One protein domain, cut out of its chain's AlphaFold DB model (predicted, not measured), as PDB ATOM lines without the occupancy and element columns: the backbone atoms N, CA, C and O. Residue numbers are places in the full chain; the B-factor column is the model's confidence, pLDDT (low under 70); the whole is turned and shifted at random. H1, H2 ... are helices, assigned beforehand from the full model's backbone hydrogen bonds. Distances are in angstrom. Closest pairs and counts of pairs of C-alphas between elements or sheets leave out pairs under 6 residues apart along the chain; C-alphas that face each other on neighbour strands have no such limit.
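Overview. This is residues 558 to 686 of the 791 residues of the protein "Enhancin and enhancin-like" of Verrucomicrobia bacterium (UniProt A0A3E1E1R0). Two groups of helices stand side by side along the longest axis: in one, H1 crosses the start of H3, with short H2 at the corner; in the other, H6 lies between H4 and H8, with short H5 nearby. H3 and H4 make the corner that joins the groups, and H7 sits between them, near H3. The printed part has 129 residues with eight named helices, H1 to H8 in chain order, and no named strand: all helix. It is compact, with a radius of gyration of the C-alphas of 15.6 A and spans of 43 by 32 by 23 A.

Along the chain. H1, residues 569 to 580, begins at C-alpha 569 (21.538, -20.709, -21.105) and is 16.2 A long. H2 is residues 589 to 593. H3, residues 596 to 609, measures 19.9 A, and H4, residues 611 to 626, 22.0 A. H5 is residues 632 to 635. H6, residues 644 to 657, measures 19.8 A. H7 is residues 662 to 667, and H8, residues 679 to 685, ends at C-alpha 685 (33.913, 5.403, -12.524).

Arrangement. H1 and residues 596 to 600 of H3 touch at a steep tilt of 66 degrees, opposite ways; their closest C-alphas, Arg 572 and Ser 596, are 5.6 A apart. H2 and H3 only just touch, only at the corner, with Ala 592 and Gly 598 the closest C-alphas at 4.8 A. H3 and H4 are close but not clearly touching, about perpendicular at 77 degrees. Residues 613 to 617 of H4 touch residues 652 to 657 of H6 at a steep tilt of 46 degrees, opposite ways; the closest C-alphas, Val 617 and Leu 652, are 5.7 A apart. H5 is close to H6 but not clearly touching, with the C-alphas of Leu 634 and Arg 648 closest at 6.6 A. H6 and H8 touch at a shallow tilt of 15 degrees, the same way, with the C-alphas of Leu 651 and Val 681 closest at 6.4 A. H7 is close to H3 but not clearly touching, the closest C-alphas being Phe 601 and His 664 at 7.7 A. Every O i to N i+4 pair is within hydrogen-bond range in H1, H2, H4, H6, H7 and H8, and 8 of 10 are in H3; H5 is too short for such a pair.

Size, cuts and confidence. The C-alphas farthest apart, Asn 562 and Gly 629, are 44.3 A apart. The printed part has no cut, and the link from H7 to H8, with 11 residues, is long. The mean pLDDT of the printed part is 92.3, and no printed residue is under 70.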
ATOM      1  N   ALA A 558      27.078 -21.172 -23.878       91.88
ATOM      2  CA  ALA A 558      25.950 -21.471 -22.993       91.88
ATOM      3  C   ALA A 558      24.734 -22.058 -23.744       91.88
ATOM      4  O   ALA A 558      23.904 -22.751 -23.157       91.88
ATOM      5  N   TRP A 559      24.633 -21.810 -25.054       91.88
ATOM      6  CA  TRP A 559      23.521 -22.228 -25.904       91.88
ATOM      7  C   TRP A 559      23.628 -23.659 -26.432       91.88
ATOM      8  O   TRP A 559      22.632 -24.181 -26.941       91.88
ATOM      9  N   ASP A 560      24.774 -24.322 -26.258       88.75
ATOM     10  CA  ASP A 560      24.898 -25.753 -26.562       88.75
ATOM     11  C   ASP A 560      24.042 -26.601 -25.597       88.75
ATOM     12  O   ASP A 560      23.589 -27.684 -25.967       88.75
ATOM     13  N   ASN A 561      23.760 -26.077 -24.391       83.75
ATOM     14  CA  ASN A 561      22.842 -26.637 -23.383       83.75
ATOM     15  C   ASN A 561      23.085 -28.125 -23.047       83.75
ATOM     16  O   ASN A 561      22.152 -28.889 -22.793       83.75
ATOM     17  N   ASN A 562      24.342 -28.556 -23.101       86.50
ATOM     18  CA  ASN A 562      24.770 -29.931 -22.852       86.50
ATOM     19  C   ASN A 562      26.172 -29.991 -22.219       86.50
ATOM     20  O   ASN A 562      26.884 -30.990 -22.366       86.50
ATOM     21  N   SER A 563      26.596 -28.901 -21.574       83.31
ATOM     22  CA  SER A 563      27.895 -28.813 -20.899       83.31
ATOM     23  C   SER A 563      27.727 -29.043 -19.401       83.31
ATOM     24  O   SER A 563      28.259 -30.016 -18.871       83.31
ATOM     25  N   HIS A 564      26.977 -28.164 -18.730       91.44
ATOM     26  CA  HIS A 564      26.662 -28.255 -17.305       91.44
ATOM     27  C   HIS A 564      25.590 -27.223 -16.932       91.44
ATOM     28  O   HIS A 564      25.624 -26.084 -17.404       91.44
ATOM     29  N   GLY A 565      24.705 -27.567 -15.991       89.06
ATOM     30  CA  GLY A 565      23.551 -26.733 -15.639       89.06
ATOM     31  C   GLY A 565      23.884 -25.323 -15.132       89.06
ATOM     32  O   GLY A 565      23.033 -24.440 -15.185       89.06
ATOM     33  N   THR A 566      25.101 -25.082 -14.637       89.31
ATOM     34  CA  THR A 566      25.542 -23.743 -14.201       89.31
ATOM     35  C   THR A 566      25.882 -22.814 -15.373       89.31
ATOM     36  O   THR A 566      25.777 -21.599 -15.223       89.31
ATOM     37  N   PHE A 567      26.241 -23.368 -16.535       93.19
ATOM     38  CA  PHE A 567      26.575 -22.625 -17.756       93.19
ATOM     39  C   PHE A 567      25.426 -22.584 -18.764       93.19
ATOM     40  O   PHE A 567      25.335 -21.631 -19.534       93.19
ATOM     41  N   ASP A 568      24.538 -23.581 -18.735       92.62
ATOM     42  CA  ASP A 568      23.442 -23.732 -19.692       92.62
ATOM     43  C   ASP A 568      22.500 -22.509 -19.710       92.62
ATOM     44  O   ASP A 568      21.921 -22.107 -18.689       92.62
ATOM     45  N   ALA A 569      22.295 -21.941 -20.902       93.12
ATOM     46  CA  ALA A 569      21.538 -20.709 -21.105       93.12
ATOM     47  C   ALA A 569      20.084 -20.831 -20.632       93.12
ATOM     48  O   ALA A 569      19.573 -19.936 -19.957       93.12
ATOM     49  N   ASN A 570      19.427 -21.963 -20.914       93.00
ATOM     50  CA  ASN A 570      18.032 -22.186 -20.518       93.00
ATOM     51  C   ASN A 570      17.852 -22.123 -18.995       93.00
ATOM     52  O   ASN A 570      16.895 -21.526 -18.495       93.00
ATOM     53  N   LYS A 571      18.789 -22.717 -18.248       92.38
ATOM     54  CA  LYS A 571      18.749 -22.720 -16.785       92.38
ATOM     55  C   LYS A 571      19.060 -21.337 -16.215       92.38
ATOM     56  O   LYS A 571      18.330 -20.883 -15.332       92.38
ATOM     57  N   ARG A 572      20.067 -20.641 -16.756       93.62
ATOM     58  CA  ARG A 572      20.396 -19.253 -16.376       93.62
ATOM     59  C   ARG A 572      19.218 -18.304 -16.611       93.62
ATOM     60  O   ARG A 572      18.856 -17.566 -15.698       93.62
ATOM     61  N   ILE A 573      18.549 -18.385 -17.764       93.38
ATOM     62  CA  ILE A 573      17.353 -17.582 -18.080       93.38
ATOM     63  C   ILE A 573      16.219 -17.857 -17.091       93.38
ATOM     64  O   ILE A 573      15.654 -16.918 -16.531       93.38
ATOM     65  N   ALA A 574      15.895 -19.131 -16.855       94.12
ATOM     66  CA  ALA A 574      14.810 -19.506 -15.952       94.12
ATOM     67  C   ALA A 574      15.072 -19.041 -14.509       94.12
ATOM     68  O   ALA A 574      14.164 -18.553 -13.832       94.12
ATOM     69  N   ASP A 575      16.311 -19.165 -14.031       94.56
ATOM     70  CA  ASP A 575      16.681 -18.730 -12.683       94.56
ATOM     71  C   ASP A 575      16.723 -17.192 -12.576       94.56
ATOM     72  O   ASP A 575      16.264 -16.640 -11.574       94.56
ATOM     73  N   LEU A 576      17.142 -16.483 -13.630       93.88
ATOM     74  CA  LEU A 576      17.127 -15.018 -13.678       93.88
ATOM     75  C   LEU A 576      15.705 -14.436 -13.746       93.88
ATOM     76  O   LEU A 576      15.431 -13.392 -13.154       93.88
ATOM     77  N   GLN A 577      14.769 -15.118 -14.411       95.19
ATOM     78  CA  GLN A 577      13.347 -14.755 -14.383       95.19
ATOM     79  C   GLN A 577      12.772 -14.860 -12.966       95.19
ATOM     80  O   GLN A 577      12.132 -13.920 -12.492       95.19
ATOM     81  N   LYS A 578      13.049 -15.966 -12.259       96.38
ATOM     82  CA  LYS A 578      12.638 -16.140 -10.853       96.38
ATOM     83  C   LYS A 578      13.270 -15.088  -9.949       96.38
ATOM     84  O   LYS A 578      12.603 -14.573  -9.059       96.38
ATOM     85  N   TRP A 579      14.540 -14.770 -10.177       95.81
ATOM     86  CA  TRP A 579      15.252 -13.724  -9.453       95.81
ATOM     87  C   TRP A 579      14.596 -12.357  -9.615       95.81
ATOM     88  O   TRP A 579      14.294 -11.705  -8.621       95.81
ATOM     89  N   ASN A 580      14.315 -11.949 -10.853       94.44
ATOM     90  CA  ASN A 580      13.699 -10.656 -11.145       94.44
ATOM     91  C   ASN A 580      12.279 -10.519 -10.570       94.44
ATOM     92  O   ASN A 580      11.825  -9.399 -10.357       94.44
ATOM     93  N   ALA A 581      11.595 -11.637 -10.307       96.31
ATOM     94  CA  ALA A 581      10.288 -11.653  -9.658       96.31
ATOM     95  C   ALA A 581      10.351 -11.493  -8.124       96.31
ATOM     96  O   ALA A 581       9.309 -11.296  -7.498       96.31
ATOM     97  N   ARG A 582      11.538 -11.579  -7.499       94.88
ATOM     98  CA  ARG A 582      11.695 -11.395  -6.046       94.88
ATOM     99  C   ARG A 582      11.591  -9.916  -5.641       94.88
ATOM    100  O   ARG A 582      12.040  -9.044  -6.394       94.88
ATOM    101  N   PRO A 583      11.097  -9.611  -4.424       94.38
ATOM    102  CA  PRO A 583      11.191  -8.273  -3.845       94.38
ATOM    103  C   PRO A 583      12.631  -7.745  -3.862       94.38
ATOM    104  O   PRO A 583      13.582  -8.489  -3.641       94.38
ATOM    105  N   GLU A 584      12.817  -6.442  -4.095       90.06
ATOM    106  CA  GLU A 584      14.154  -5.825  -4.153       90.06
ATOM    107  C   GLU A 584      14.980  -6.053  -2.882       90.06
ATOM    108  O   GLU A 584      16.168  -6.342  -2.975       90.06
ATOM    109  N   ALA A 585      14.341  -6.029  -1.711       90.06
ATOM    110  CA  ALA A 585      15.001  -6.291  -0.433       90.06
ATOM    111  C   ALA A 585      15.555  -7.725  -0.299       90.06
ATOM    112  O   ALA A 585      16.479  -7.950   0.477       90.06
ATOM    113  N   GLU A 586      15.018  -8.692  -1.050       91.69
ATOM    114  CA  GLU A 586      15.474 -10.090  -1.047       91.69
ATOM    115  C   GLU A 586      16.549 -10.361  -2.108       91.69
ATOM    116  O   GLU A 586      17.210 -11.403  -2.087       91.69
ATOM    117  N   ARG A 587      16.747  -9.425  -3.044       93.38
ATOM    118  CA  ARG A 587      17.724  -9.534  -4.130       93.38
ATOM    119  C   ARG A 587      19.116  -9.118  -3.655       93.38
ATOM    120  O   ARG A 587      19.656  -8.103  -4.083       93.38
ATOM    121  N   THR A 588      19.687  -9.912  -2.753       93.38
ATOM    122  CA  THR A 588      21.032  -9.702  -2.193       93.38
ATOM    123  C   THR A 588      22.071 -10.614  -2.846       93.38
ATOM    124  O   THR A 588      21.758 -11.731  -3.263       93.38
ATOM    125  N   TRP A 589      23.329 -10.179  -2.899       93.81
ATOM    126  CA  TRP A 589      24.407 -10.977  -3.489       93.81
ATOM    127  C   TRP A 589      24.563 -12.404  -2.908       93.81
ATOM    128  O   TRP A 589      24.721 -13.342  -3.696       93.81
ATOM    129  N   PRO A 590      24.436 -12.646  -1.585       93.00
ATOM    130  CA  PRO A 590      24.439 -14.009  -1.043       93.00
ATOM    131  C   PRO A 590      23.303 -14.887  -1.572       93.00
ATOM    132  O   PRO A 590      23.498 -16.078  -1.799       93.00
ATOM    133  N   GLU A 591      22.115 -14.319  -1.785       94.06
ATOM    134  CA  GLU A 591      20.987 -15.053  -2.365       94.06
ATOM    135  C   GLU A 591      21.209 -15.358  -3.850       94.06
ATOM    136  O   GLU A 591      20.843 -16.440  -4.314       94.06
ATOM    137  N   ALA A 592      21.859 -14.451  -4.588       95.06
ATOM    138  CA  ALA A 592      22.272 -14.705  -5.965       95.06
ATOM    139  C   ALA A 592      23.264 -15.877  -6.046       95.06
ATOM    140  O   ALA A 592      23.058 -16.785  -6.856       95.06
ATOM    141  N   CYS A 593      24.280 -15.902  -5.172       93.75
ATOM    142  CA  CYS A 593      25.320 -16.943  -5.129       93.75
ATOM    143  C   CYS A 593      24.777 -18.358  -4.866       93.75
ATOM    144  O   CYS A 593      25.373 -19.328  -5.319       93.75
ATOM    145  N   LYS A 594      23.612 -18.492  -4.218       92.44
ATOM    146  CA  LYS A 594      22.941 -19.787  -3.982       92.44
ATOM    147  C   LYS A 594      22.282 -20.387  -5.233       92.44
ATOM    148  O   LYS A 594      21.718 -21.479  -5.167       92.44
ATOM    149  N   THR A 595      22.262 -19.669  -6.355       91.62
ATOM    150  CA  THR A 595      21.544 -20.061  -7.577       91.62
ATOM    151  C   THR A 595      22.370 -19.759  -8.827       91.62
ATOM    152  O   THR A 595      23.446 -19.173  -8.745       91.62
ATOM    153  N   SER A 596      21.845 -20.090 -10.014       91.19
ATOM    154  CA  SER A 596      22.544 -19.799 -11.274       91.19
ATOM    155  C   SER A 596      22.761 -18.308 -11.550       91.19
ATOM    156  O   SER A 596      23.579 -17.949 -12.392       91.19
ATOM    157  N   VAL A 597      22.058 -17.443 -10.815       94.69
ATOM    158  CA  VAL A 597      22.166 -15.983 -10.884       94.69
ATOM    159  C   VAL A 597      23.581 -15.519 -10.528       94.69
ATOM    160  O   VAL A 597      24.108 -14.625 -11.184       94.69
ATOM    161  N   GLY A 598      24.234 -16.155  -9.549       94.75
ATOM    162  CA  GLY A 598      25.620 -15.847  -9.187       94.75
ATOM    163  C   GLY A 598      26.615 -16.133 -10.317       94.75
ATOM    164  O   GLY A 598      27.500 -15.319 -10.566       94.75
ATOM    165  N   TYR A 599      26.456 -17.245 -11.045       93.69
ATOM    166  CA  TYR A 599      27.325 -17.573 -12.189       93.69
ATOM    167  C   TYR A 599      27.059 -16.639 -13.377       93.69
ATOM    168  O   TYR A 599      27.986 -16.175 -14.039       93.69
ATOM    169  N   ASP A 600      25.782 -16.331 -13.616       94.88
ATOM    170  CA  ASP A 600      25.323 -15.473 -14.709       94.88
ATOM    171  C   ASP A 600      25.908 -14.053 -14.630       94.88
ATOM    172  O   ASP A 600      26.244 -13.479 -15.666       94.88
ATOM    173  N   PHE A 601      26.125 -13.522 -13.419       95.00
ATOM    174  CA  PHE A 601      26.840 -12.257 -13.203       95.00
ATOM    175  C   PHE A 601      28.206 -12.234 -13.903       95.00
ATOM    176  O   PHE A 601      28.529 -11.265 -14.596       95.00
ATOM    177  N   TYR A 602      28.992 -13.300 -13.738       95.12
ATOM    178  CA  TYR A 602      30.325 -13.410 -14.320       95.12
ATOM    179  C   TYR A 602      30.259 -13.722 -15.819       95.12
ATOM    180  O   TYR A 602      30.907 -13.053 -16.630       95.12
ATOM    181  N   PHE A 603      29.448 -14.704 -16.214       95.56
ATOM    182  CA  PHE A 603      29.372 -15.128 -17.613       95.56
ATOM    183  C   PHE A 603      28.849 -14.032 -18.534       95.56
ATOM    184  O   PHE A 603      29.419 -13.851 -19.602       95.56
ATOM    185  N   THR A 604      27.883 -13.220 -18.095       95.12
ATOM    186  CA  THR A 604      27.387 -12.096 -18.908       95.12
ATOM    187  C   THR A 604      28.509 -11.108 -19.244       95.12
ATOM    188  O   THR A 604      28.594 -10.630 -20.373       95.12
ATOM    189  N   LEU A 605      29.419 -10.827 -18.300       95.88
ATOM    190  CA  LEU A 605      30.574  -9.963 -18.567       95.88
ATOM    191  C   LEU A 605      31.525 -10.595 -19.594       95.88
ATOM    192  O   LEU A 605      32.043  -9.890 -20.456       95.88
ATOM    193  N   ALA A 606      31.742 -11.912 -19.525       95.44
ATOM    194  CA  ALA A 606      32.606 -12.622 -20.471       95.44
ATOM    195  C   ALA A 606      31.973 -12.704 -21.864       95.44
ATOM    196  O   ALA A 606      32.670 -12.564 -22.862       95.44
ATOM    197  N   GLU A 607      30.658 -12.899 -21.933       94.56
ATOM    198  CA  GLU A 607      29.896 -12.997 -23.175       94.56
ATOM    199  C   GLU A 607      29.831 -11.637 -23.892       94.56
ATOM    200  O   GLU A 607      30.114 -11.582 -25.084       94.56
ATOM    201  N   CYS A 608      29.572 -10.540 -23.166       95.19
ATOM    202  CA  CYS A 608      29.391  -9.212 -23.771       95.19
ATOM    203  C   CYS A 608      30.715  -8.471 -24.035       95.19
ATOM    204  O   CYS A 608      30.828  -7.716 -24.997       95.19
ATOM    205  N   PHE A 609      31.745  -8.661 -23.200       96.19
ATOM    206  CA  PHE A 609      33.034  -7.957 -23.351       96.19
ATOM    207  C   PHE A 609      34.190  -8.854 -23.802       96.19
ATOM    208  O   PHE A 609      35.251  -8.350 -24.181       96.19
ATOM    209  N   GLY A 610      33.996 -10.171 -23.779       94.88
ATOM    210  CA  GLY A 610      35.000 -11.158 -24.147       94.88
ATOM    211  C   GLY A 610      35.919 -11.523 -22.981       94.88
ATOM    212  O   GLY A 610      36.147 -10.750 -22.048       94.88
ATOM    213  N   TRP A 611      36.538 -12.701 -23.071       96.31
ATOM    214  CA  TRP A 611      37.535 -13.167 -22.095       96.31
ATOM    215  C   TRP A 611      38.777 -12.262 -22.007       96.31
ATOM    216  O   TRP A 611      39.467 -12.255 -20.991       96.31
ATOM    217  N   THR A 612      39.028 -11.423 -23.015       95.75
ATOM    218  CA  THR A 612      40.080 -10.395 -22.978       95.75
ATOM    219  C   THR A 612      39.850  -9.357 -21.874       95.75
ATOM    220  O   THR A 612      40.822  -8.831 -21.333       95.75
ATOM    221  N   LEU A 613      38.595  -9.062 -21.497       97.25
ATOM    222  CA  LEU A 613      38.315  -8.203 -20.340       97.25
ATOM    223  C   LEU A 613      38.867  -8.836 -19.058       97.25
ATOM    224  O   LEU A 613      39.599  -8.190 -18.313       97.25
ATOM    225  N   TYR A 614      38.568 -10.118 -18.852       96.62
ATOM    226  CA  TYR A 614      39.061 -10.892 -17.718       96.62
ATOM    227  C   TYR A 614      40.590 -10.950 -17.690       96.62
ATOM    228  O   TYR A 614      41.179 -10.660 -16.654       96.62
ATOM    229  N   GLN A 615      41.227 -11.201 -18.839       97.06
ATOM    230  CA  GLN A 615      42.686 -11.164 -18.976       97.06
ATOM    231  C   GLN A 615      43.287  -9.838 -18.500       97.06
ATOM    232  O   GLN A 615      44.256  -9.839 -17.741       97.06
ATOM    233  N   LYS A 616      42.734  -8.702 -18.942       97.31
ATOM    234  CA  LYS A 616      43.233  -7.376 -18.546       97.31
ATOM    235  C   LYS A 616      43.045  -7.135 -17.053       97.31
ATOM    236  O   LYS A 616      44.000  -6.762 -16.373       97.31
ATOM    237  N   VAL A 617      41.838  -7.394 -16.545       96.38
ATOM    238  CA  VAL A 617      41.501  -7.184 -15.132       96.38
ATOM    239  C   VAL A 617      42.372  -8.049 -14.231       96.38
ATOM    240  O   VAL A 617      43.051  -7.521 -13.350       96.38
ATOM    241  N   PHE A 618      42.383  -9.364 -14.442       94.38
ATOM    242  CA  PHE A 618      43.120 -10.276 -13.576       94.38
ATOM    243  C   PHE A 618      44.630 -10.187 -13.776       94.38
ATOM    244  O   PHE A 618      45.365 -10.322 -12.803       94.38
ATOM    245  N   GLY A 619      45.109  -9.874 -14.983       94.50
ATOM    246  CA  GLY A 619      46.524  -9.580 -15.213       94.50
ATOM    247  C   GLY A 619      47.001  -8.378 -14.395       94.50
ATOM    248  O   GLY A 619      48.005  -8.472 -13.686       94.50
ATOM    249  N   ARG A 620      46.251  -7.271 -14.431       94.94
ATOM    250  CA  ARG A 620      46.540  -6.058 -13.651       94.94
ATOM    251  C   ARG A 620      46.448  -6.312 -12.143       94.94
ATOM    252  O   ARG A 620      47.348  -5.935 -11.394       94.94
ATOM    253  N   TRP A 621      45.409  -7.025 -11.715       92.94
ATOM    254  CA  TRP A 621      45.188  -7.410 -10.320       92.94
ATOM    255  C   TRP A 621      46.317  -8.290  -9.777       92.94
ATOM    256  O   TRP A 621      46.878  -7.991  -8.723       92.94
ATOM    257  N   MET A 622      46.666  -9.364 -10.483       91.12
ATOM    258  CA  MET A 622      47.697 -10.300 -10.046       91.12
ATOM    259  C   MET A 622      49.084  -9.645 -10.055       91.12
ATOM    260  O   MET A 622      49.865  -9.858  -9.130       91.12
ATOM    261  N   ASN A 623      49.370  -8.762 -11.020       93.12
ATOM    262  CA  ASN A 623      50.589  -7.953 -10.980       93.12
ATOM    263  C   ASN A 623      50.670  -7.110  -9.698       93.12
ATOM    264  O   ASN A 623      51.700  -7.125  -9.035       93.12
ATOM    265  N   TRP A 624      49.580  -6.440  -9.317       93.00
ATOM    266  CA  TRP A 624      49.519  -5.656  -8.081       93.00
ATOM    267  C   TRP A 624      49.648  -6.509  -6.812       93.00
ATOM    268  O   TRP A 624      50.353  -6.121  -5.885       93.00
ATOM    269  N   LEU A 625      49.040  -7.699  -6.767       89.50
ATOM    270  CA  LEU A 625      49.202  -8.620  -5.632       89.50
ATOM    271  C   LEU A 625      50.652  -9.090  -5.463       89.50
ATOM    272  O   LEU A 625      51.135  -9.227  -4.339       89.50
ATOM    273  N   GLN A 626      51.340  -9.335  -6.577       88.19
ATOM    274  CA  GLN A 626      52.738  -9.771  -6.592       88.19
ATOM    275  C   GLN A 626      53.715  -8.608  -6.379       88.19
ATOM    276  O   GLN A 626      54.827  -8.814  -5.892       88.19
ATOM    277  N   GLN A 627      53.304  -7.390  -6.729       91.12
ATOM    278  CA  GLN A 627      54.089  -6.163  -6.633       91.12
ATOM    279  C   GLN A 627      53.240  -5.020  -6.042       91.12
ATOM    280  O   GLN A 627      52.828  -4.118  -6.776       91.12
ATOM    281  N   PRO A 628      52.973  -5.016  -4.719       90.44
ATOM    282  CA  PRO A 628      52.229  -3.928  -4.083       90.44
ATOM    283  C   PRO A 628      52.857  -2.561  -4.395       90.44
ATOM    284  O   PRO A 628      54.081  -2.424  -4.341       90.44
ATOM    285  N   GLY A 629      52.043  -1.555  -4.724       94.06
ATOM    286  CA  GLY A 629      52.531  -0.261  -5.219       94.06
ATOM    287  C   GLY A 629      52.599  -0.137  -6.748       94.06
ATOM    288  O   GLY A 629      52.903   0.942  -7.258       94.06
ATOM    289  N   SER A 630      52.358  -1.217  -7.505       95.50
ATOM    290  CA  SER A 630      52.424  -1.176  -8.975       95.50
ATOM    291  C   SER A 630      51.201  -0.535  -9.638       95.50
ATOM    292  O   SER A 630      51.187  -0.384 -10.859       95.50
ATOM    293  N   ASP A 631      50.145  -0.241  -8.879       96.19
ATOM    294  CA  ASP A 631      48.862   0.208  -9.415       96.19
ATOM    295  C   ASP A 631      48.239   1.283  -8.517       96.19
ATOM    296  O   ASP A 631      47.537   0.957  -7.554       96.19
ATOM    297  N   PRO A 632      48.422   2.570  -8.862       93.88
ATOM    298  CA  PRO A 632      47.947   3.677  -8.040       93.88
ATOM    299  C   PRO A 632      46.439   3.665  -7.770       93.88
ATOM    300  O   PRO A 632      46.000   4.183  -6.744       93.88
ATOM    301  N   ALA A 633      45.630   3.100  -8.675       92.94
ATOM    302  CA  ALA A 633      44.183   3.047  -8.484       92.94
ATOM    303  C   ALA A 633      43.801   2.007  -7.423       92.94
ATOM    304  O   ALA A 633      42.902   2.254  -6.620       92.94
ATOM    305  N   LEU A 634      44.503   0.870  -7.401       93.06
ATOM    306  CA  LEU A 634      44.326  -0.162  -6.380       93.06
ATOM    307  C   LEU A 634      44.933   0.251  -5.040       93.06
ATOM    308  O   LEU A 634      44.304   0.038  -4.007       93.06
ATOM    309  N   ASP A 635      46.095   0.903  -5.052       92.81
ATOM    310  CA  ASP A 635      46.749   1.415  -3.841       92.81
ATOM    311  C   ASP A 635      45.912   2.492  -3.131       92.81
ATOM    312  O   ASP A 635      46.006   2.663  -1.916       92.81
ATOM    313  N   ALA A 636      45.071   3.214  -3.879       91.75
ATOM    314  CA  ALA A 636      44.162   4.217  -3.335       91.75
ATOM    315  C   ALA A 636      42.922   3.622  -2.640       91.75
ATOM    316  O   ALA A 636      42.186   4.371  -1.989       91.75
ATOM    317  N   LEU A 637      42.645   2.321  -2.788       91.25
ATOM    318  CA  LEU A 637      41.520   1.669  -2.116       91.25
ATOM    319  C   LEU A 637      41.827   1.451  -0.630       91.25
ATOM    320  O   LEU A 637      42.921   1.032  -0.256       91.25
ATOM    321  N   ASP A 638      40.834   1.675   0.234       89.50
ATOM    322  CA  ASP A 638      40.978   1.346   1.651       89.50
ATOM    323  C   ASP A 638      40.958  -0.175   1.855       89.50
ATOM    324  O   ASP A 638      39.901  -0.800   1.931       89.50
ATOM    325  N   ALA A 639      42.142  -0.769   1.995       86.00
ATOM    326  CA  ALA A 639      42.308  -2.199   2.249       86.00
ATOM    327  C   ALA A 639      41.653  -2.679   3.561       86.00
ATOM    328  O   ALA A 639      41.458  -3.884   3.732       86.00
ATOM    329  N   ARG A 640      41.312  -1.771   4.493       87.50
ATOM    330  CA  ARG A 640      40.597  -2.098   5.741       87.50
ATOM    331  C   ARG A 640      39.078  -2.081   5.580       87.50
ATOM    332  O   ARG A 640      38.377  -2.534   6.485       87.50
ATOM    333  N   SER A 641      38.567  -1.581   4.456       88.00
ATOM    334  CA  SER A 641      37.136  -1.586   4.173       88.00
ATOM    335  C   SER A 641      36.614  -3.026   4.102       88.00
ATOM    336  O   SER A 641      37.193  -3.852   3.390       88.00
ATOM    337  N   PRO A 642      35.467  -3.345   4.736       86.25
ATOM    338  CA  PRO A 642      34.819  -4.646   4.550       86.25
ATOM    339  C   PRO A 642      34.383  -4.878   3.091       86.25
ATOM    340  O   PRO A 642      34.124  -6.018   2.700       86.25
ATOM    341  N   ASN A 643      34.328  -3.812   2.280       87.75
ATOM    342  CA  ASN A 643      33.985  -3.825   0.860       87.75
ATOM    343  C   ASN A 643      35.207  -3.840  -0.075       87.75
ATOM    344  O   ASN A 643      35.017  -3.938  -1.286       87.75
ATOM    345  N   ALA A 644      36.445  -3.825   0.440       88.56
ATOM    346  CA  ALA A 644      37.664  -3.647  -0.362       88.56
ATOM    347  C   ALA A 644      37.765  -4.594  -1.576       88.56
ATOM    348  O   ALA A 644      38.175  -4.193  -2.665       88.56
ATOM    349  N   LYS A 645      37.339  -5.856  -1.426       88.12
ATOM    350  CA  LYS A 645      37.346  -6.831  -2.531       88.12
ATOM    351  C   LYS A 645      36.360  -6.469  -3.640       88.12
ATOM    352  O   LYS A 645      36.709  -6.561  -4.814       88.12
ATOM    353  N   ARG A 646      35.148  -6.055  -3.260       90.19
ATOM    354  CA  ARG A 646      34.089  -5.637  -4.188       90.19
ATOM    355  C   ARG A 646      34.463  -4.340  -4.888       90.19
ATOM    356  O   ARG A 646      34.305  -4.249  -6.098       90.19
ATOM    357  N   ASP A 647      35.023  -3.395  -4.140       92.75
ATOM    358  CA  ASP A 647      35.526  -2.120  -4.649       92.75
ATOM    359  C   ASP A 647      36.594  -2.328  -5.722       92.75
ATOM    360  O   ASP A 647      36.482  -1.786  -6.819       92.75
ATOM    361  N   ARG A 648      37.579  -3.186  -5.445       92.88
ATOM    362  CA  ARG A 648      38.619  -3.574  -6.405       92.88
ATOM    363  C   ARG A 648      38.043  -4.234  -7.653       92.88
ATOM    364  O   ARG A 648      38.385  -3.826  -8.760       92.88
ATOM    365  N   PHE A 649      37.163  -5.222  -7.484       93.75
ATOM    366  CA  PHE A 649      36.543  -5.913  -8.614       93.75
ATOM    367  C   PHE A 649      35.746  -4.928  -9.482       93.75
ATOM    368  O   PHE A 649      35.956  -4.850 -10.690       93.75
ATOM    369  N   PHE A 650      34.877  -4.120  -8.869       95.06
ATOM    370  CA  PHE A 650      34.067  -3.126  -9.570       95.06
ATOM    371  C   PHE A 650      34.929  -2.088 -10.300       95.06
ATOM    372  O   PHE A 650      34.686  -1.816 -11.477       95.06
ATOM    373  N   LEU A 651      35.952  -1.546  -9.629       95.81
ATOM    374  CA  LEU A 651      36.854  -0.545 -10.195       95.81
ATOM    375  C   LEU A 651      37.564  -1.070 -11.445       95.81
ATOM    376  O   LEU A 651      37.495  -0.433 -12.497       95.81
ATOM    377  N   LEU A 652      38.216  -2.232 -11.338       96.31
ATOM    378  CA  LEU A 652      38.989  -2.800 -12.442       96.31
ATOM    379  C   LEU A 652      38.092  -3.165 -13.624       96.31
ATOM    380  O   LEU A 652      38.397  -2.790 -14.753       96.31
ATOM    381  N   PHE A 653      36.955  -3.825 -13.384       97.00
ATOM    382  CA  PHE A 653      36.043  -4.177 -14.472       97.00
ATOM    383  C   PHE A 653      35.456  -2.941 -15.161       97.00
ATOM    384  O   PHE A 653      35.319  -2.946 -16.384       97.00
ATOM    385  N   CYS A 654      35.156  -1.861 -14.432       97.44
ATOM    386  CA  CYS A 654      34.706  -0.619 -15.062       97.44
ATOM    387  C   CYS A 654      35.810   0.021 -15.919       97.44
ATOM    388  O   CYS A 654      35.570   0.387 -17.069       97.44
ATOM    389  N   GLN A 655      37.029   0.130 -15.382       97.06
ATOM    390  CA  GLN A 655      38.156   0.748 -16.086       97.06
ATOM    391  C   GLN A 655      38.545  -0.030 -17.351       97.06
ATOM    392  O   GLN A 655      38.665   0.569 -18.417       97.06
ATOM    393  N   GLU A 656      38.676  -1.356 -17.260       97.44
ATOM    394  CA  GLU A 656      39.134  -2.188 -18.382       97.44
ATOM    395  C   GLU A 656      38.053  -2.427 -19.449       97.44
ATOM    396  O   GLU A 656      38.378  -2.638 -20.621       97.44
ATOM    397  N   SER A 657      36.767  -2.365 -19.076       96.94
ATOM    398  CA  SER A 657      35.657  -2.394 -20.045       96.94
ATOM    399  C   SER A 657      35.387  -1.029 -20.684       96.94
ATOM    400  O   SER A 657      34.719  -0.952 -21.716       96.94
ATOM    401  N   GLY A 658      35.870   0.057 -20.069       96.38
ATOM    402  CA  GLY A 658      35.525   1.425 -20.451       96.38
ATOM    403  C   GLY A 658      34.053   1.771 -20.200       96.38
ATOM    404  O   GLY A 658      33.528   2.697 -20.820       96.38
ATOM    405  N   ARG A 659      33.363   1.026 -19.324       96.81
ATOM    406  CA  ARG A 659      31.937   1.201 -19.022       96.81
ATOM    407  C   ARG A 659      31.702   1.326 -17.525       96.81
ATOM    408  O   ARG A 659      32.360   0.678 -16.721       96.81
ATOM    409  N   ASN A 660      30.706   2.114 -17.138       96.31
ATOM    410  CA  ASN A 660      30.190   2.078 -15.775       96.31
ATOM    411  C   ASN A 660      29.222   0.892 -15.636       96.31
ATOM    412  O   ASN A 660      28.130   0.903 -16.210       96.31
ATOM    413  N   LEU A 661      29.634  -0.121 -14.869       95.88
ATOM    414  CA  LEU A 661      28.920  -1.391 -14.699       95.88
ATOM    415  C   LEU A 661      27.956  -1.396 -13.501       95.88
ATOM    416  O   LEU A 661      27.427  -2.448 -13.143       95.88
ATOM    417  N   LEU A 662      27.701  -0.249 -12.863       93.25
ATOM    418  CA  LEU A 662      26.846  -0.178 -11.673       93.25
ATOM    419  C   LEU A 662      25.447  -0.793 -11.872       93.25
ATOM    420  O   LEU A 662      24.999  -1.504 -10.968       93.25
ATOM    421  N   PRO A 663      24.751  -0.593 -13.012       93.81
ATOM    422  CA  PRO A 663      23.465  -1.253 -13.240       93.81
ATOM    423  C   PRO A 663      23.568  -2.781 -13.228       93.81
ATOM    424  O   PRO A 663      22.699  -3.438 -12.656       93.81
ATOM    425  N   HIS A 664      24.639  -3.341 -13.803       94.44
ATOM    426  CA  HIS A 664      24.896  -4.783 -13.783       94.44
ATOM    427  C   HIS A 664      25.079  -5.275 -12.353       94.44
ATOM    428  O   HIS A 664      24.362  -6.162 -11.923       94.44
ATOM    429  N   PHE A 665      25.941  -4.642 -11.559       94.06
ATOM    430  CA  PHE A 665      26.183  -5.073 -10.176       94.06
ATOM    431  C   PHE A 665      24.891  -5.043  -9.342       94.06
ATOM    432  O   PHE A 665      24.544  -6.039  -8.702       94.06
ATOM    433  N   LYS A 666      24.107  -3.961  -9.450       91.94
ATOM    434  CA  LYS A 666      22.810  -3.847  -8.763       91.94
ATOM    435  C   LYS A 666      21.808  -4.915  -9.196       91.94
ATOM    436  O   LYS A 666      21.074  -5.424  -8.353       91.94
ATOM    437  N   ARG A 667      21.787  -5.291 -10.481       92.56
ATOM    438  CA  ARG A 667      20.895  -6.341 -11.005       92.56
ATOM    439  C   ARG A 667      21.070  -7.672 -10.272       92.56
ATOM    440  O   ARG A 667      20.075  -8.369 -10.078       92.56
ATOM    441  N   TYR A 668      22.287  -8.001  -9.841       93.69
ATOM    442  CA  TYR A 668      22.614  -9.247  -9.132       93.69
ATOM    443  C   TYR A 668      22.699  -9.076  -7.606       93.69
ATOM    444  O   TYR A 668      23.112  -9.993  -6.904       93.69
ATOM    445  N   GLY A 669      22.283  -7.925  -7.067       91.75
ATOM    446  CA  GLY A 669      22.256  -7.681  -5.622       91.75
ATOM    447  C   GLY A 669      23.591  -7.255  -5.009       91.75
ATOM    448  O   GLY A 669      23.725  -7.265  -3.786       91.75
ATOM    449  N   LEU A 670      24.580  -6.879  -5.830       89.94
ATOM    450  CA  LEU A 670      25.787  -6.188  -5.372       89.94
ATOM    451  C   LEU A 670      25.485  -4.688  -5.238       89.94
ATOM    452  O   LEU A 670      24.926  -4.066  -6.144       89.94
ATOM    453  N   GLY A 671      25.865  -4.094  -4.109       81.12
ATOM    454  CA  GLY A 671      25.532  -2.714  -3.752       81.12
ATOM    455  C   GLY A 671      24.418  -2.568  -2.707       81.12
ATOM    456  O   GLY A 671      24.008  -1.438  -2.445       81.12
ATOM    457  N   SER A 672      23.918  -3.665  -2.124       79.50
ATOM    458  CA  SER A 672      22.875  -3.679  -1.084       79.50
ATOM    459  C   SER A 672      23.112  -4.795  -0.049       79.50
ATOM    460  O   SER A 672      23.920  -5.695  -0.264       79.50
ATOM    461  N   GLY A 673      22.425  -4.734   1.101       77.19
ATOM    462  CA  GLY A 673      22.403  -5.824   2.087       77.19
ATOM    463  C   GLY A 673      23.749  -6.149   2.750       77.19
ATOM    464  O   GLY A 673      23.997  -7.318   3.040       77.19
ATOM    465  N   GLY A 674      24.625  -5.156   2.963       78.94
ATOM    466  CA  GLY A 674      25.973  -5.352   3.516       78.94
ATOM    467  C   GLY A 674      27.053  -5.661   2.472       78.94
ATOM    468  O   GLY A 674      28.171  -6.027   2.833       78.94
ATOM    469  N   TYR A 675      26.719  -5.553   1.179       84.81
ATOM    470  CA  TYR A 675      27.626  -5.763   0.044       84.81
ATOM    471  C   TYR A 675      27.777  -4.483  -0.786       84.81
ATOM    472  O   TYR A 675      27.640  -4.509  -2.010       84.81
ATOM    473  N   GLU A 676      28.008  -3.344  -0.133       87.06
ATOM    474  CA  GLU A 676      28.080  -2.043  -0.800       87.06
ATOM    475  C   GLU A 676      29.339  -1.885  -1.671       87.06
ATOM    476  O   GLU A 676      30.349  -2.568  -1.489       87.06
ATOM    477  N   ILE A 677      29.262  -0.945  -2.617       90.06
ATOM    478  CA  ILE A 677      30.423  -0.372  -3.301       90.06
ATOM    479  C   ILE A 677      30.678   0.997  -2.675       90.06
ATOM    480  O   ILE A 677      29.749   1.799  -2.520       90.06
ATOM    481  N   SER A 678      31.919   1.256  -2.285       89.94
ATOM    482  CA  SER A 678      32.282   2.469  -1.561       89.94
ATOM    483  C   SER A 678      32.098   3.720  -2.437       89.94
ATOM    484  O   SER A 678      32.461   3.702  -3.618       89.94
ATOM    485  N   PRO A 679      31.624   4.853  -1.877       87.38
ATOM    486  CA  PRO A 679      31.413   6.093  -2.634       87.38
ATOM    487  C   PRO A 679      32.643   6.585  -3.404       87.38
ATOM    488  O   PRO A 679      32.510   7.103  -4.511       87.38
ATOM    489  N   GLN A 680      33.840   6.369  -2.850       85.06
ATOM    490  CA  GLN A 680      35.113   6.688  -3.502       85.06
ATOM    491  C   GLN A 680      35.225   6.045  -4.892       85.06
ATOM    492  O   GLN A 680      35.724   6.671  -5.826       85.06
ATOM    493  N   VAL A 681      34.757   4.806  -5.040       90.44
ATOM    494  CA  VAL A 681      34.866   4.060  -6.293       90.44
ATOM    495  C   VAL A 681      33.855   4.570  -7.317       90.44
ATOM    496  O   VAL A 681      34.196   4.698  -8.491       90.44
ATOM    497  N   PHE A 682      32.653   4.977  -6.884       86.88
ATOM    498  CA  PHE A 682      31.684   5.619  -7.779       86.88
ATOM    499  C   PHE A 682      32.241   6.887  -8.418       86.88
ATOM    500  O   PHE A 682      32.043   7.098  -9.612       86.88
ATOM    501  N   THR A 683      32.961   7.715  -7.659       85.44
ATOM    502  CA  THR A 683      33.597   8.919  -8.208       85.44
ATOM    503  C   THR A 683      34.617   8.573  -9.292       85.44
ATOM    504  O   THR A 683      34.655   9.246 -10.320       85.44
ATOM    505  N   GLN A 684      35.397   7.503  -9.110       88.31
ATOM    506  CA  GLN A 684      36.406   7.077 -10.087       88.31
ATOM    507  C   GLN A 684      35.800   6.531 -11.388       88.31
ATOM    508  O   GLN A 684      36.438   6.612 -12.435       88.31
ATOM    509  N   THR A 685      34.575   6.001 -11.351       93.12
ATOM    510  CA  THR A 685      33.913   5.403 -12.524       93.12
ATOM    511  C   THR A 685      32.782   6.262 -13.101       93.12
ATOM    512  O   THR A 685      32.196   5.893 -14.119       93.12
ATOM    513  N   ALA A 686      32.451   7.404 -12.487       90.31
ATOM    514  CA  ALA A 686      31.306   8.242 -12.863       90.31
ATOM    515  C   ALA A 686      31.389   8.813 -14.289       90.31
ATOM    516  O   ALA A 686      30.357   9.020 -14.920       90.31
TER     517      ALA A 686